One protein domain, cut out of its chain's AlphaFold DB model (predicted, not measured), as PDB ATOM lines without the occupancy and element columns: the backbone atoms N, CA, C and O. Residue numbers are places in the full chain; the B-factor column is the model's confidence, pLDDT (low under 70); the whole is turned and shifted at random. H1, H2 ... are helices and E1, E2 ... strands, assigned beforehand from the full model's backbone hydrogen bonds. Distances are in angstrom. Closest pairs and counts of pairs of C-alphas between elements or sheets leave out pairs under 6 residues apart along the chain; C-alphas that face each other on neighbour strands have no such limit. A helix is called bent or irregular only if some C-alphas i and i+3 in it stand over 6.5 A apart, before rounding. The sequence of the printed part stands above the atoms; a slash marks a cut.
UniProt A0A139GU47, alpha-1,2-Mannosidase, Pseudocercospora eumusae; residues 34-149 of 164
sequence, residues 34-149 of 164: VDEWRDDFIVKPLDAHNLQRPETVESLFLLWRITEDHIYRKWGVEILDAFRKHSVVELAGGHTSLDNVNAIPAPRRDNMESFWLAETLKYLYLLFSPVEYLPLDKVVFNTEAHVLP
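What this domain is: This is residues 34 to 149 of the 164 residues of the protein "alpha-1,2-Mannosidase" of Pseudocercospora eumusae (UniProt A0A139GU47). Three helices, H2, H3 and H4, pack as a triangle into an up-and-down bundle that makes the core, with a small, two-stranded hairpin of E1 and E2 at one end of the long axis and the looping stretch of residues 87 to 113 towards the other. A thin arm, residues 34 to 42 with the short helix H1 at its tip, sticks out from this body. The 116 printed residues hold four named helices and two named strands, in the order H1, H2, H3, H4, E1, E2; the two strands form one antiparallel sheet, E1 - E2. By its named elements the domain is mostly helix, though under half of the residues are in named elements. The whole is compact, with a radius of gyration of the C-alphas of 15.6 A, and it spans 42 by 38 by 22 A.

How they stand to each other: The sheet has two strands, E1, residues 139 to 141, and E2, residues 147 to 149. They form a hairpin and are antiparallel, with 145 degrees between their N-to-C directions. N 140 and O 148 are 2.8 A apart and N 148 and O 140 are 2.8 A apart, both within hydrogen-bond range. The C-alphas of Val 139 and Pro 149, which face each other, are 4.5 A apart. The bundle is made of H2, residues 55 to 67, H3, residues 70 to 86, and H4, residues 114 to 128; it is up and down, each helix running against the one before it. H2 and H4 touch, with the C-alphas of Phe 61 and Leu 127 closest at 4.6 A; they run the same way at a shallow tilt of 23 degrees. H2 and H3, a helical hairpin, touch at the C-alphas of Leu 60 and Tyr 72, 5.4 A apart, and run opposite ways at a shallow tilt of 23 degrees; H3 touches H2 with residues 70 to 76 alone. H3 and H4, also a helical hairpin, touch through residues 73 to 80 of H3 and 124 to 128 of H4, closest at the C-alphas of Arg 73 and Leu 127, 6.5 A apart; they run opposite ways at a steep tilt of 38 degrees. H2 and H3 are apart from both strands, and H4 is apart from E2. H1, residues 34 to 37, is apart from H2, H3, H4, E1 and E2. Every O i to N i+4 pair is within hydrogen-bond range in H2 and H3, and 8 of 11 are in H4; H1 is too short for such a pair.

Where its parts are: The longest helix by residues, H3, measures 24.7 A from C-alpha 70 at (-39.266, 68.345, 80.278) to C-alpha 86. H4 is 21.3 A long and irregular, but only just: C-alphas 118 and 121 are 6.9 A apart. H2 is 18.1 A long and H1 4.9 A, beginning at C-alpha 34 at (-20.643, 75.990, 79.946). E1 measures 6.7 A and E2 6.8 A, ending at C-alpha 149 at (-45.135, 48.947, 98.328).

The domain as a whole: The two C-alphas farthest apart are those of Asp 35 and Pro 149, 44.0 A. Residues 34 to 42 stand free; the body without them spans 41 by 29 by 26 A. The printed part has no cut. The links H1 to H2, 17 residues, and H3 to H4, 27 residues, are long; H4 to E1 is short, and H2 to H3 and E1 to E2 are tight. The mean pLDDT of the printed part is 96.5, that of H1 is 88, and no printed residue is under 70.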
ATOM      1  N   VAL A  34     -21.357  77.250  79.678       87.62
ATOM      2  CA  VAL A  34     -20.643  75.990  79.946       87.62
ATOM      3  C   VAL A  34     -19.182  76.224  80.322       87.62
ATOM      4  O   VAL A  34     -18.636  75.439  81.093       87.62
ATOM      5  N   ASP A  35     -18.553  77.268  79.780       87.19
ATOM      6  CA  ASP A  35     -17.160  77.576  80.095       87.19
ATOM      7  C   ASP A  35     -17.031  78.030  81.553       87.19
ATOM      8  O   ASP A  35     -16.150  77.542  82.248       87.19
ATOM      9  N   GLU A  36     -17.976  78.838  82.047       86.62
ATOM     10  CA  GLU A  36     -18.043  79.227  83.466       86.62
ATOM     11  C   GLU A  36     -18.308  78.008  84.368       86.62
ATOM     12  O   GLU A  36     -17.672  77.853  85.402       86.62
ATOM     13  N   TRP A  37     -19.174  77.078  83.950       90.56
ATOM     14  CA  TRP A  37     -19.467  75.871  84.737       90.56
ATOM     15  C   TRP A  37     -18.278  74.913  84.881       90.56
ATOM     16  O   TRP A  37     -18.294  74.037  85.749       90.56
ATOM     17  N   ARG A  38     -17.262  75.005  84.010       89.50
ATOM     18  CA  ARG A  38     -16.029  74.212  84.161       89.50
ATOM     19  C   ARG A  38     -15.206  74.664  85.357       89.50
ATOM     20  O   ARG A  38     -14.476  73.844  85.904       89.50
ATOM     21  N   ASP A  39     -15.366  75.916  85.766       89.12
ATOM     22  CA  ASP A  39     -14.662  76.494  86.901       89.12
ATOM     23  C   ASP A  39     -15.414  76.267  88.225       89.12
ATOM     24  O   ASP A  39     -14.866  76.549  89.287       89.12
ATOM     25  N   ASP A  40     -16.625  75.690  88.204       89.75
ATOM     26  CA  ASP A  40     -17.399  75.391  89.422       89.75
ATOM     27  C   ASP A  40     -16.723  74.322  90.299       89.75
ATOM     28  O   ASP A  40     -16.875  74.314  91.523       89.75
ATOM     29  N   PHE A  41     -15.998  73.376  89.692       93.62
ATOM     30  CA  PHE A  41     -15.348  72.287  90.418       93.62
ATOM     31  C   PHE A  41     -14.133  71.721  89.685       93.62
ATOM     32  O   PHE A  41     -14.042  71.743  88.459       93.62
ATOM     33  N   ILE A  42     -13.233  71.102  90.446       95.62
ATOM     34  CA  ILE A  42     -12.107  70.331  89.921       95.62
ATOM     35  C   ILE A  42     -12.330  68.825  90.098       95.62
ATOM     36  O   ILE A  42     -13.021  68.370  91.013       95.62
ATOM     37  N   VAL A  43     -11.696  68.040  89.227       97.38
ATOM     38  CA  VAL A  43     -11.669  66.572  89.287       97.38
ATOM     39  C   VAL A  43     -10.230  66.137  89.516       97.38
ATOM     40  O   VAL A  43      -9.365  66.393  88.675       97.38
ATOM     41  N   LYS A  44      -9.949  65.489  90.649       97.62
ATOM     42  CA  LYS A  44      -8.606  64.956  90.905       97.62
ATOM     43  C   LYS A  44      -8.368  63.727  90.018       97.62
ATOM     44  O   LYS A  44      -9.310  62.979  89.767       97.62
ATOM     45  N   PRO A  45      -7.127  63.458  89.572       96.75
ATOM     46  CA  PRO A  45      -6.856  62.344  88.661       96.75
ATOM     47  C   PRO A  45      -7.343  60.972  89.154       96.75
ATOM     48  O   PRO A  45      -7.825  60.184  88.350       96.75
ATOM     49  N   LEU A  46      -7.256  60.700  90.461       97.38
ATOM     50  CA  LEU A  46      -7.705  59.430  91.054       97.38
ATOM     51  C   LEU A  46      -9.234  59.311  91.153       97.38
ATOM     52  O   LEU A  46      -9.765  58.205  91.218       97.38
ATOM     53  N   ASP A  47      -9.934  60.441  91.087       98.19
ATOM     54  CA  ASP A  47     -11.382  60.542  91.248       98.19
ATOM     55  C   ASP A  47     -12.111  60.555  89.893       98.19
ATOM     56  O   ASP A  47     -13.334  60.528  89.839       98.19
ATOM     57  N   ALA A  48     -11.371  60.601  88.777       98.19
ATOM     58  CA  ALA A  48     -11.908  60.844  87.436       98.19
ATOM     59  C   ALA A  48     -12.694  59.670  86.823       98.19
ATOM     60  O   ALA A  48     -13.188  59.790  85.698       98.19
ATOM     61  N   HIS A  49     -12.788  58.544  87.525       98.44
ATOM     62  CA  HIS A  49     -13.458  57.345  87.047       98.44
ATOM     63  C   HIS A  49     -14.986  57.495  87.108       98.44
ATOM     64  O   HIS A  49     -15.511  58.278  87.889       98.44
ATOM     65  N   ASN A  50     -15.706  56.764  86.260       98.75
ATOM     66  CA  ASN A  50     -17.162  56.667  86.275       98.75
ATOM     67  C   ASN A  50     -17.552  55.196  86.371       98.75
ATOM     68  O   ASN A  50     -17.231  54.407  85.480       98.75
ATOM     69  N   LEU A  51     -18.265  54.850  87.440       98.50
ATOM     70  CA  LEU A  51     -18.666  53.476  87.739       98.50
ATOM     71  C   LEU A  51     -20.094  53.164  87.296       98.50
ATOM     72  O   LEU A  51     -20.704  52.259  87.833       98.50
ATOM     73  N   GLN A  52     -20.659  53.914  86.342       98.50
ATOM     74  CA  GLN A  52     -22.030  53.695  85.857       98.50
ATOM     75  C   GLN A  52     -23.124  53.996  86.903       98.50
ATOM     76  O   GLN A  52     -24.244  53.493  86.786       98.50
ATOM     77  N   ARG A  53     -22.802  54.830  87.902       98.69
ATOM     78  CA  ARG A  53     -23.665  55.130  89.051       98.69
ATOM     79  C   ARG A  53     -24.991  55.834  88.697       98.69
ATOM     80  O   ARG A  53     -25.031  56.584  87.711       98.69
ATOM     81  N   PRO A  54     -26.059  55.624  89.492       98.81
ATOM     82  CA  PRO A  54     -27.416  56.044  89.146       98.81
ATOM     83  C   PRO A  54     -27.865  57.390  89.724       98.81
ATOM     84  O   PRO A  54     -28.866  57.927  89.253       98.81
ATOM     85  N   GLU A  55     -27.191  57.957  90.724       98.81
ATOM     86  CA  GLU A  55     -27.799  58.912  91.672       98.81
ATOM     87  C   GLU A  55     -28.305  60.192  90.981       98.81
ATOM     88  O   GLU A  55     -29.313  60.794  91.367       98.81
ATOM     89  N   THR A  56     -27.638  60.604  89.896       98.81
ATOM     90  CA  THR A  56     -28.117  61.728  89.080       98.81
ATOM     91  C   THR A  56     -29.384  61.366  88.312       98.81
ATOM     92  O   THR A  56     -30.348  62.123  88.371       98.81
ATOM     93  N   VAL A  57     -29.429  60.229  87.610       98.81
ATOM     94  CA  VAL A  57     -30.628  59.842  86.839       98.81
ATOM     95  C   VAL A  57     -31.798  59.443  87.744       98.81
ATOM     96  O   VAL A  57     -32.945  59.678  87.369       98.81
ATOM     97  N   GLU A  58     -31.524  58.943  88.950       98.81
ATOM     98  CA  GLU A  58     -32.500  58.793  90.036       98.81
ATOM     99  C   GLU A  58     -33.136  60.141  90.393       98.81
ATOM    100  O   GLU A  58     -34.360  60.297  90.362       98.81
ATOM    101  N   SER A  59     -32.303  61.146  90.668       98.75
ATOM    102  CA  SER A  59     -32.771  62.488  91.020       98.75
ATOM    103  C   SER A  59     -33.556  63.131  89.874       98.75
ATOM    104  O   SER A  59     -34.597  63.743  90.107       98.75
ATOM    105  N   LEU A  60     -33.113  62.954  88.622       98.75
ATOM    106  CA  LEU A  60     -33.846  63.420  87.440       98.75
ATOM    107  C   LEU A  60     -35.220  62.760  87.319       98.75
ATOM    108  O   LEU A  60     -36.190  63.442  86.988       98.75
ATOM    109  N   PHE A  61     -35.316  61.458  87.594       98.62
ATOM    110  CA  PHE A  61     -36.589  60.743  87.629       98.62
ATOM    111  C   PHE A  61     -37.541  61.357  88.663       98.62
ATOM    112  O   PHE A  61     -38.680  61.676  88.315       98.62
ATOM    113  N   LEU A  62     -37.081  61.584  89.897       98.31
ATOM    114  CA  LEU A  62     -37.906  62.195  90.944       98.31
ATOM    115  C   LEU A  62     -38.335  63.622  90.576       98.31
ATOM    116  O   LEU A  62     -39.513  63.958  90.690       98.31
ATOM    117  N   LEU A  63     -37.406  64.443  90.079       98.44
ATOM    118  CA  LEU A  63     -37.687  65.816  89.658       98.44
ATOM    119  C   LEU A  63     -38.720  65.860  88.530       98.44
ATOM    120  O   LEU A  63     -39.682  66.622  88.623       98.44
ATOM    121  N   TRP A  64     -38.589  65.004  87.514       98.50
ATOM    122  CA  TRP A  64     -39.596  64.858  86.461       98.50
ATOM    123  C   TRP A  64     -40.964  64.466  87.030       98.50
ATOM    124  O   TRP A  64     -41.961  65.088  86.685       98.50
ATOM    125  N   ARG A  65     -41.032  63.472  87.925       97.75
ATOM    126  CA  ARG A  65     -42.309  62.997  88.488       97.75
ATOM    127  C   ARG A  65     -43.018  64.018  89.375       97.75
ATOM    128  O   ARG A  65     -44.231  63.934  89.513       97.75
ATOM    129  N   ILE A  66     -42.279  64.941  89.987       96.75
ATOM    130  CA  ILE A  66     -42.838  65.970  90.873       96.75
ATOM    131  C   ILE A  66     -43.212  67.240  90.103       96.75
ATOM    132  O   ILE A  66     -44.191  67.896  90.447       96.75
ATOM    133  N   THR A  67     -42.410  67.620  89.109       98.00
ATOM    134  CA  THR A  67     -42.520  68.935  88.455       98.00
ATOM    135  C   THR A  67     -43.065  68.879  87.034       98.00
ATOM    136  O   THR A  67     -43.520  69.902  86.534       98.00
ATOM    137  N   GLU A  68     -42.962  67.723  86.375       97.56
ATOM    138  CA  GLU A  68     -43.262  67.524  84.954       97.56
ATOM    139  C   GLU A  68     -42.503  68.481  84.011       97.56
ATOM    140  O   GLU A  68     -42.900  68.704  82.866       97.56
ATOM    141  N   ASP A  69     -41.359  69.026  84.449       98.44
ATOM    142  CA  ASP A  69     -40.504  69.834  83.581       98.44
ATOM    143  C   ASP A  69     -39.691  68.934  82.637       98.44
ATOM    144  O   ASP A  69     -38.839  68.130  83.036       98.44
ATOM    145  N   HIS A  70     -39.930  69.097  81.337       97.88
ATOM    146  CA  HIS A  70     -39.266  68.345  80.278       97.88
ATOM    147  C   HIS A  70     -37.741  68.526  80.237       97.88
ATOM    148  O   HIS A  70     -37.056  67.709  79.607       97.88
ATOM    149  N   ILE A  71     -37.183  69.533  80.915       98.12
ATOM    150  CA  ILE A  71     -35.734  69.711  81.024       98.12
ATOM    151  C   ILE A  71     -35.043  68.475  81.623       98.12
ATOM    152  O   ILE A  71     -33.986  68.072  81.134       98.12
ATOM    153  N   TYR A  72     -35.668  67.800  82.594       98.69
ATOM    154  CA  TYR A  72     -35.087  66.627  83.255       98.69
ATOM    155  C   TYR A  72     -35.001  65.421  82.319       98.69
ATOM    156  O   TYR A  72     -34.015  64.682  82.331       98.69
ATOM    157  N   ARG A  73     -35.986  65.262  81.429       98.44
ATOM    158  CA  ARG A  73     -35.940  64.257  80.358       98.44
ATOM    159  C   ARG A  73     -34.859  64.578  79.336       98.44
ATOM    160  O   ARG A  73     -34.137  63.673  78.927       98.44
ATOM    161  N   LYS A  74     -34.708  65.852  78.957       98.56
ATOM    162  CA  LYS A  74     -33.626  66.285  78.061       98.56
ATOM    163  C   LYS A  74     -32.256  65.941  78.651       98.56
ATOM    164  O   LYS A  74     -31.437  65.348  77.957       98.56
ATOM    165  N   TRP A  75     -32.024  66.248  79.925       98.75
ATOM    166  CA  TRP A  75     -30.780  65.884  80.607       98.75
ATOM    167  C   TRP A  75     -30.581  64.366  80.693       98.75
ATOM    168  O   TRP A  75     -29.475  63.888  80.457       98.75
ATOM    169  N   GLY A  76     -31.645  63.593  80.934       98.75
ATOM    170  CA  GLY A  76     -31.587  62.130  80.899       98.75
ATOM    171  C   GLY A  76     -31.161  61.564  79.540       98.75
ATOM    172  O   GLY A  76     -30.357  60.636  79.494       98.75
ATOM    173  N   VAL A  77     -31.649  62.142  78.432       98.62
ATOM    174  CA  VAL A  77     -31.224  61.756  77.073       98.62
ATOM    175  C   VAL A  77     -29.740  62.052  76.870       98.62
ATOM    176  O   VAL A  77     -29.008  61.174  76.424       98.62
ATOM    177  N   GLU A  78     -29.275  63.242  77.262       98.56
ATOM    178  CA  GLU A  78     -27.858  63.614  77.144       98.56
ATOM    179  C   GLU A  78     -26.940  62.638  77.905       98.56
ATOM    180  O   GLU A  78     -25.892  62.246  77.388       98.56
ATOM    181  N   ILE A  79     -27.346  62.195  79.100       98.75
ATOM    182  CA  ILE A  79     -26.599  61.211  79.900       98.75
ATOM    183  C   ILE A  79     -26.618  59.822  79.244       98.75
ATOM    184  O   ILE A  79     -25.578  59.163  79.158       98.75
ATOM    185  N   LEU A  80     -27.776  59.364  78.757       98.38
ATOM    186  CA  LEU A  80     -27.896  58.069  78.082       98.38
ATOM    187  C   LEU A  80     -27.043  58.016  76.806       98.38
ATOM    188  O   LEU A  80     -26.361  57.017  76.559       98.38
ATOM    189  N   ASP A  81     -27.043  59.089  76.017       98.44
ATOM    190  CA  ASP A  81     -26.225  59.197  74.808       98.44
ATOM    191  C   ASP A  81     -24.727  59.203  75.139       98.44
ATOM    192  O   ASP A  81     -23.941  58.539  74.457       98.44
ATOM    193  N   ALA A  82     -24.325  59.868  76.227       98.50
ATOM    194  CA  ALA A  82     -22.953  59.823  76.727       98.50
ATOM    195  C   ALA A  82     -22.526  58.393  77.113       98.50
ATOM    196  O   ALA A  82     -21.461  57.932  76.686       98.50
ATOM    197  N   PHE A  83     -23.370  57.646  77.836       98.25
ATOM    198  CA  PHE A  83     -23.104  56.235  78.132       98.25
ATOM    199  C   PHE A  83     -22.992  55.398  76.856       98.25
ATOM    200  O   PHE A  83     -22.014  54.662  76.702       98.25
ATOM    201  N   ARG A  84     -23.933  55.527  75.916       96.62
ATOM    202  CA  ARG A  84     -23.901  54.805  74.632       96.62
ATOM    203  C   ARG A  84     -22.627  55.080  73.843       96.62
ATOM    204  O   ARG A  84     -22.048  54.154  73.292       96.62
ATOM    205  N   LYS A  85     -22.172  56.331  73.821       97.12
ATOM    206  CA  LYS A  85     -20.983  56.740  73.074       97.12
ATOM    207  C   LYS A  85     -19.678  56.258  73.706       97.12
ATOM    208  O   LYS A  85     -18.745  55.919  72.983       97.12
ATOM    209  N   HIS A  86     -19.578  56.273  75.034       97.69
ATOM    210  CA  HIS A  86     -18.288  56.107  75.711       97.69
ATOM    211  C   HIS A  86     -18.111  54.771  76.435       97.69
ATOM    212  O   HIS A  86     -16.982  54.296  76.534       97.69
ATOM    213  N   SER A  87     -19.194  54.142  76.898       97.00
ATOM    214  CA  SER A  87     -19.127  52.932  77.737       97.00
ATOM    215  C   SER A  87     -19.516  51.634  77.026       97.00
ATOM    216  O   SER A  87     -19.329  50.568  77.605       97.00
ATOM    217  N   VAL A  88     -20.035  51.685  75.793       96.12
ATOM    218  CA  VAL A  88     -20.485  50.481  75.070       96.12
ATOM    219  C   VAL A  88     -19.316  49.571  74.671       96.12
ATOM    220  O   VAL A  88     -18.274  50.025  74.184       96.12
ATOM    221  N   VAL A  89     -19.497  48.262  74.839       94.81
ATOM    222  CA  VAL A  89     -18.546  47.232  74.406       94.81
ATOM    223  C   VAL A  89     -19.071  46.574  73.126       94.81
ATOM    224  O   VAL A  89     -19.787  45.580  73.174       94.81
ATOM    225  N   GLU A  90     -18.726  47.148  71.969       85.12
ATOM    226  CA  GLU A  90     -19.318  46.793  70.664       85.12
ATOM    227  C   GLU A  90     -19.203  45.307  70.292       85.12
ATOM    228  O   GLU A  90     -20.146  44.741  69.749       85.12
ATOM    229  N   LEU A  91     -18.070  44.662  70.595       79.44
ATOM    230  CA  LEU A  91     -17.803  43.284  70.160       79.44
ATOM    231  C   LEU A  91     -18.431  42.208  71.058       79.44
ATOM    232  O   LEU A  91     -18.718  41.116  70.576       79.44
ATOM    233  N   ALA A  92     -18.620  42.490  72.350       77.38
ATOM    234  CA  ALA A  92     -19.085  41.505  73.334       77.38
ATOM    235  C   ALA A  92     -20.525  41.756  73.815       77.38
ATOM    236  O   ALA A  92     -21.133  40.878  74.423       77.38
ATOM    237  N   GLY A  93     -21.076  42.939  73.528       85.31
ATOM    238  CA  GLY A  93     -22.318  43.410  74.127       85.31
ATOM    239  C   GLY A  93     -22.109  43.887  75.570       85.31
ATOM    240  O   GLY A  93     -21.264  43.381  76.302       85.31
ATOM    241  N   GLY A  94     -22.885  44.891  75.981       92.81
ATOM    242  CA  GLY A  94     -22.849  45.446  77.336       92.81
ATOM    243  C   GLY A  94     -22.171  46.812  77.447       92.81
ATOM    244  O   GLY A  94     -21.820  47.452  76.452       92.81
ATOM    245  N   HIS A  95     -22.034  47.267  78.691       97.38
ATOM    246  CA  HIS A  95     -21.436  48.546  79.063       97.38
ATOM    247  C   HIS A  95     -20.348  48.327  80.111       97.38
ATOM    248  O   HIS A  95     -20.455  47.412  80.918       97.38
ATOM    249  N   THR A  96     -19.332  49.185  80.144       97.88
ATOM    250  CA  THR A  96     -18.240  49.088  81.120       97.88
ATOM    251  C   THR A  96     -17.974  50.410  81.832       97.88
ATOM    252  O   THR A  96     -18.183  51.487  81.270       97.88
ATOM    253  N   SER A  97     -17.496  50.319  83.068       98.38
ATOM    254  CA  SER A  97     -16.969  51.452  83.827       98.38
ATOM    255  C   SER A  97     -15.767  52.094  83.123       98.38
ATOM    256  O   SER A  97     -15.016  51.436  82.394       98.38
ATOM    257  N   LEU A  98     -15.574  53.392  83.352       98.44
ATOM    258  CA  LEU A  98     -14.508  54.194  82.747       98.44
ATOM    259  C   LEU A  98     -13.517  54.653  83.816       98.44
ATOM    260  O   LEU A  98     -13.938  55.094  84.878       98.44
ATOM    261  N   ASP A  99     -12.219  54.642  83.528       98.25
ATOM    262  CA  ASP A  99     -11.208  55.129  84.480       98.25
ATOM    263  C   ASP A  99     -11.026  56.650  84.445       98.25
ATOM    264  O   ASP A  99     -10.538  57.236  85.410       98.25
ATOM    265  N   ASN A 100     -11.390  57.312  83.341       98.25
ATOM    266  CA  ASN A 100     -11.238  58.761  83.219       98.25
ATOM    267  C   ASN A 100     -12.258  59.392  82.257       98.25
ATOM    268  O   ASN A 100     -12.150  59.252  81.037       98.25
ATOM    269  N   VAL A 101     -13.201  60.167  82.801       98.25
ATOM    270  CA  VAL A 101     -14.228  60.917  82.045       98.25
ATOM    271  C   VAL A 101     -13.697  62.130  81.264       98.25
ATOM    272  O   VAL A 101     -14.410  62.731  80.461       98.25
ATOM    273  N   ASN A 102     -12.436  62.510  81.474       97.62
ATOM    274  CA  ASN A 102     -11.765  63.622  80.794       97.62
ATOM    275  C   ASN A 102     -10.728  63.164  79.750       97.62
ATOM    276  O   ASN A 102     -10.012  63.999  79.178       97.62
ATOM    277  N   ALA A 103     -10.664  61.861  79.467       97.31
ATOM    278  CA  ALA A 103      -9.854  61.270  78.406       97.31
ATOM    279  C   ALA A 103     -10.741  60.791  77.246       97.31
ATOM    280  O   ALA A 103     -11.819  60.245  77.462       97.31
ATOM    281  N   ILE A 104     -10.289  61.016  76.007       96.69
ATOM    282  CA  ILE A 104     -10.966  60.571  74.784       96.69
ATOM    283  C   ILE A 104      -9.914  59.907  73.878       96.69
ATOM    284  O   ILE A 104      -8.975  60.598  73.483       96.69
ATOM    285  N   PRO A 105     -10.049  58.610  73.536       95.38
ATOM    286  CA  PRO A 105     -11.064  57.674  74.035       95.38
ATOM    287  C   PRO A 105     -10.950  57.452  75.554       95.38
ATOM    288  O   PRO A 105      -9.860  57.530  76.118       95.38
ATOM    289  N   ALA A 106     -12.083  57.204  76.214       96.19
ATOM    290  CA  ALA A 106     -12.114  56.968  77.655       96.19
ATOM    291  C   ALA A 106     -11.531  55.575  77.971       96.19
ATOM    292  O   ALA A 106     -12.018  54.590  77.404       96.19
ATOM    293  N   PRO A 107     -10.512  55.462  78.844       97.00
ATOM    294  CA  PRO A 107      -9.995  54.168  79.279       97.00
ATOM    295  C   PRO A 107     -11.065  53.382  80.047       97.00
ATOM    296  O   PRO A 107     -11.872  53.975  80.766       97.00
ATOM    297  N   ARG A 108     -11.091  52.059  79.863       95.62
ATOM    298  CA  ARG A 108     -12.153  51.151  80.327       95.62
ATOM    299  C   ARG A 108     -11.644  50.237  81.437       95.62
ATOM    300  O   ARG A 108     -10.503  49.790  81.364       95.62
ATOM    301  N   ARG A 109     -12.523  49.893  82.383       93.19
ATOM    302  CA  ARG A 109     -12.188  49.128  83.598       93.19
ATOM    303  C   ARG A 109     -12.648  47.659  83.584       93.19
ATOM    304  O   ARG A 109     -12.573  47.001  84.612       93.19
ATOM    305  N   ASP A 110     -13.156  47.177  82.445       94.19
ATOM    306  CA  ASP A 110     -13.679  45.811  82.230       94.19
ATOM    307  C   ASP A 110     -14.604  45.301  83.353       94.19
ATOM    308  O   ASP A 110     -14.573  44.143  83.754       94.19
ATOM    309  N   ASN A 111     -15.433  46.198  83.891       96.88
ATOM    310  CA  ASN A 111     -16.432  45.864  84.900       96.88
ATOM    311  C   ASN A 111     -17.774  46.504  84.548       96.88
ATOM    312  O   ASN A 111     -17.815  47.687  84.189       96.88
ATOM    313  N   MET A 112     -18.853  45.728  84.657       98.00
ATOM    314  CA  MET A 112     -20.225  46.223  84.566       98.00
ATOM    315  C   MET A 112     -20.881  46.045  85.928       98.00
ATOM    316  O   MET A 112     -21.197  44.923  86.322       98.00
ATOM    317  N   GLU A 113     -21.074  47.148  86.639       98.25
ATOM    318  CA  GLU A 113     -21.637  47.114  87.984       98.25
ATOM    319  C   GLU A 113     -23.093  46.632  87.952       98.25
ATOM    320  O   GLU A 113     -23.843  46.941  87.022       98.25
ATOM    321  N   SER A 114     -23.539  45.892  88.971       98.25
ATOM    322  CA  SER A 114     -24.920  45.380  89.021       98.25
ATOM    323  C   SER A 114     -25.958  46.502  88.959       98.25
ATOM    324  O   SER A 114     -26.988  46.372  88.286       98.25
ATOM    325  N   PHE A 115     -25.658  47.629  89.608       98.31
ATOM    326  CA  PHE A 115     -26.518  48.807  89.654       98.31
ATOM    327  C   PHE A 115     -26.630  49.546  88.315       98.31
ATOM    328  O   PHE A 115     -27.582  50.300  88.121       98.31
ATOM    329  N   TRP A 116     -25.771  49.268  87.323       98.50
ATOM    330  CA  TRP A 116     -26.016  49.738  85.955       98.50
ATOM    331  C   TRP A 116     -27.386  49.258  85.449       98.50
ATOM    332  O   TRP A 116     -28.176  50.036  84.910       98.50
ATOM    333  N   LEU A 117     -27.691  47.976  85.669       98.31
ATOM    334  CA  LEU A 117     -28.958  47.369  85.266       98.31
ATOM    335  C   LEU A 117     -30.051  47.590  86.312       98.31
ATOM    336  O   LEU A 117     -31.187  47.910  85.953       98.31
ATOM    337  N   ALA A 118     -29.724  47.398  87.593       98.38
ATOM    338  CA  ALA A 118     -30.708  47.490  88.663       98.38
ATOM    339  C   ALA A 118     -31.204  48.926  88.867       98.38
ATOM    340  O   ALA A 118     -32.388  49.110  89.141       98.38
ATOM    341  N   GLU A 119     -30.357  49.934  88.673       98.81
ATOM    342  CA  GLU A 119     -30.660  51.316  89.039       98.81
ATOM    343  C   GLU A 119     -30.596  52.256  87.840       98.81
ATOM    344  O   GLU A 119     -31.622  52.806  87.448       98.81
ATOM    345  N   THR A 120     -29.431  52.407  87.204       98.81
ATOM    346  CA  THR A 120     -29.203  53.446  86.185       98.81
ATOM    347  C   THR A 120     -30.161  53.298  85.005       98.81
ATOM    348  O   THR A 120     -30.865  54.247  84.646       98.81
ATOM    349  N   LEU A 121     -30.272  52.094  84.436       98.69
ATOM    350  CA  LEU A 121     -31.233  51.827  83.363       98.69
ATOM    351  C   LEU A 121     -32.687  51.831  83.847       98.69
ATOM    352  O   LEU A 121     -33.568  52.244  83.091       98.69
ATOM    353  N   LYS A 122     -32.961  51.416  85.090       98.69
ATOM    354  CA  LYS A 122     -34.318  51.443  85.656       98.69
ATOM    355  C   LYS A 122     -34.817  52.880  85.802       98.69
ATOM    356  O   LYS A 122     -35.912  53.186  85.337       98.69
ATOM    357  N   TYR A 123     -34.022  53.777  86.376       98.81
ATOM    358  CA  TYR A 123     -34.394  55.182  86.522       98.81
ATOM    359  C   TYR A 123     -34.473  55.903  85.180       98.81
ATOM    360  O   TYR A 123     -35.415  56.663  84.973       98.81
ATOM    361  N   LEU A 124     -33.583  55.611  84.225       98.75
ATOM    362  CA  LEU A 124     -33.719  56.123  82.858       98.75
ATOM    363  C   LEU A 124     -35.014  55.635  82.192       98.75
ATOM    364  O   LEU A 124     -35.724  56.431  81.584       98.75
ATOM    365  N   TYR A 125     -35.378  54.361  82.351       98.56
ATOM    366  CA  TYR A 125     -36.658  53.846  81.860       98.56
ATOM    367  C   TYR A 125     -37.846  54.578  82.504       98.56
ATOM    368  O   TYR A 125     -38.742  55.060  81.808       98.56
ATOM    369  N   LEU A 126     -37.837  54.721  83.832       98.44
ATOM    370  CA  LEU A 126     -38.915  55.371  84.574       98.44
ATOM    371  C   LEU A 126     -39.021  56.876  84.291       98.44
ATOM    372  O   LEU A 126     -40.135  57.404  84.244       98.44
ATOM    373  N   LEU A 127     -37.901  57.553  84.038       98.62
ATOM    374  CA  LEU A 127     -37.851  58.953  83.618       98.62
ATOM    375  C   LEU A 127     -38.642  59.176  82.319       98.62
ATOM    376  O   LEU A 127     -39.359  60.172  82.192       98.62
ATOM    377  N   PHE A 128     -38.577  58.235  81.372       98.31
ATOM    378  CA  PHE A 128     -39.298  58.319  80.094       98.31
ATOM    379  C   PHE A 128     -40.680  57.650  80.099       98.31
ATOM    380  O   PHE A 128     -41.456  57.846  79.164       98.31
ATOM    381  N   SER A 129     -41.021  56.911  81.154       97.75
ATOM    382  CA  SER A 129     -42.349  56.305  81.320       97.75
ATOM    383  C   SER A 129     -43.448  57.335  81.660       97.75
ATOM    384  O   SER A 129     -43.133  58.439  82.122       97.75
ATOM    385  N   PRO A 130     -44.739  57.006  81.449       96.81
ATOM    386  CA  PRO A 130     -45.863  57.826  81.916       96.81
ATOM    387  C   PRO A 130     -45.827  58.070  83.431       96.81
ATOM    388  O   PRO A 130     -45.370  57.214  84.193       96.81
ATOM    389  N   VAL A 131     -46.319  59.228  83.881       95.12
ATOM    390  CA  VAL A 131     -46.260  59.649  85.296       95.12
ATOM    391  C   VAL A 131     -47.162  58.815  86.213       95.12
ATOM    392  O   VAL A 131     -46.946  58.771  87.423       95.12
ATOM    393  N   GLU A 132     -48.117  58.089  85.643       94.44
ATOM    394  CA  GLU A 132     -49.037  57.192  86.338       94.44
ATOM    395  C   GLU A 132     -48.414  55.813  86.613       94.44
ATOM    396  O   GLU A 132     -48.911  55.052  87.443       94.44
ATOM    397  N   TYR A 133     -47.319  55.464  85.927       95.44
ATOM    398  CA  TYR A 133     -46.646  54.179  86.104       95.44
ATOM    399  C   TYR A 133     -45.780  54.196  87.370       95.44
ATOM    400  O   TYR A 133     -44.841  54.983  87.436       95.44
ATOM    401  N   LEU A 134     -46.060  53.327  88.352       95.44
ATOM    402  CA  LEU A 134     -45.415  53.316  89.682       95.44
ATOM    403  C   LEU A 134     -45.520  54.673  90.412       95.44
ATOM    404  O   LEU A 134     -44.515  55.362  90.596       95.44
ATOM    405  N   PRO A 135     -46.733  55.081  90.818       95.31
ATOM    406  CA  PRO A 135     -46.951  56.390  91.419       95.31
ATOM    407  C   PRO A 135     -46.259  56.499  92.790       95.31
ATOM    408  O   PRO A 135     -46.344  55.593  93.626       95.31
ATOM    409  N   LEU A 136     -45.565  57.620  93.018       96.06
ATOM    410  CA  LEU A 136     -44.676  57.830  94.173       96.06
ATOM    411  C   LEU A 136     -45.405  57.851  95.530       96.06
ATOM    412  O   LEU A 136     -44.777  57.707  96.573       96.06
ATOM    413  N   ASP A 137     -46.731  58.003  95.547       94.56
ATOM    414  CA  ASP A 137     -47.542  57.921  96.765       94.56
ATOM    415  C   ASP A 137     -47.889  56.474  97.166       94.56
ATOM    416  O   ASP A 137     -48.368  56.254  98.286       94.56
ATOM    417  N   LYS A 138     -47.647  55.496  96.279       95.62
ATOM    418  CA  LYS A 138     -47.928  54.063  96.485       95.62
ATOM    419  C   LYS A 138     -46.687  53.200  96.655       95.62
ATOM    420  O   LYS A 138     -46.808  52.095  97.183       95.62
ATOM    421  N   VAL A 139     -45.519  53.667  96.226       96.62
ATOM    422  CA  VAL A 139     -44.277  52.888  96.270       96.62
ATOM    423  C   VAL A 139     -43.141  53.658  96.927       96.62
ATOM    424  O   VAL A 139     -43.134  54.885  96.946       96.62
ATOM    425  N   VAL A 140     -42.168  52.921  97.452       97.06
ATOM    426  CA  VAL A 140     -40.906  53.442  97.978       97.06
ATOM    427  C   VAL A 140     -39.776  52.634  97.351       97.06
ATOM    428  O   VAL A 140     -39.812  51.404  97.359       97.06
ATOM    429  N   PHE A 141     -38.783  53.317  96.796       98.00
ATOM    430  CA  PHE A 141     -37.566  52.686  96.300       98.00
ATOM    431  C   PHE A 141     -36.611  52.495  97.478       98.00
ATOM    432  O   PHE A 141     -36.447  53.401  98.297       98.00
ATOM    433  N   ASN A 142     -36.003  51.316  97.598       98.00
ATOM    434  CA  ASN A 142     -34.833  51.180  98.460       98.00
ATOM    435  C   ASN A 142     -33.597  51.798  97.777       98.00
ATOM    436  O   ASN A 142     -33.669  52.255  96.638       98.00
ATOM    437  N   THR A 143     -32.454  51.772  98.463       97.75
ATOM    438  CA  THR A 143     -31.199  52.371  97.973       97.75
ATOM    439  C   THR A 143     -30.562  51.674  96.760       97.75
ATOM    440  O   THR A 143     -29.507  52.116  96.343       97.75
ATOM    441  N   GLU A 144     -31.153  50.585  96.252       98.31
ATOM    442  CA  GLU A 144     -30.725  49.835  95.051       98.31
ATOM    443  C   GLU A 144     -31.871  49.796  94.010       98.31
ATOM    444  O   GLU A 144     -32.114  48.823  93.283       98.31
ATOM    445  N   ALA A 145     -32.691  50.850  94.024       98.19
ATOM    446  CA  ALA A 145     -33.866  51.059  93.187       98.19
ATOM    447  C   ALA A 145     -34.903  49.915  93.196       98.19
ATOM    448  O   ALA A 145     -35.728  49.799  92.277       98.19
ATOM    449  N   HIS A 146     -34.887  49.015  94.180       98.25
ATOM    450  CA  HIS A 146     -35.899  47.971  94.303       98.25
ATOM    451  C   HIS A 146     -37.183  48.564  94.875       98.25
ATOM    452  O   HIS A 146     -37.189  49.218  95.917       98.25
ATOM    453  N   VAL A 147     -38.282  48.324  94.164       97.75
ATOM    454  CA  VAL A 147     -39.582  48.926  94.451       97.75
ATOM    455  C   VAL A 147     -40.287  48.122  95.535       97.75
ATOM    456  O   VAL A 147     -40.569  46.937  95.355       97.75
ATOM    457  N   LEU A 148     -40.604  48.780  96.642       97.44
ATOM    458  CA  LEU A 148     -41.414  48.243  97.725       97.44
ATOM    459  C   LEU A 148     -42.767  48.963  97.757       97.44
ATOM    460  O   LEU A 148     -42.833  50.165  97.484       97.44
ATOM    461  N   PRO A 149     -43.866  48.274  98.100       95.56
ATOM    462  CA  PRO A 149     -45.135  48.947  98.328       95.56
ATOM    463  C   PRO A 149     -45.046  49.822  99.582       95.56
ATOM    464  O   PRO A 149     -44.437  49.442 100.586       95.56
TER     465      PRO A 149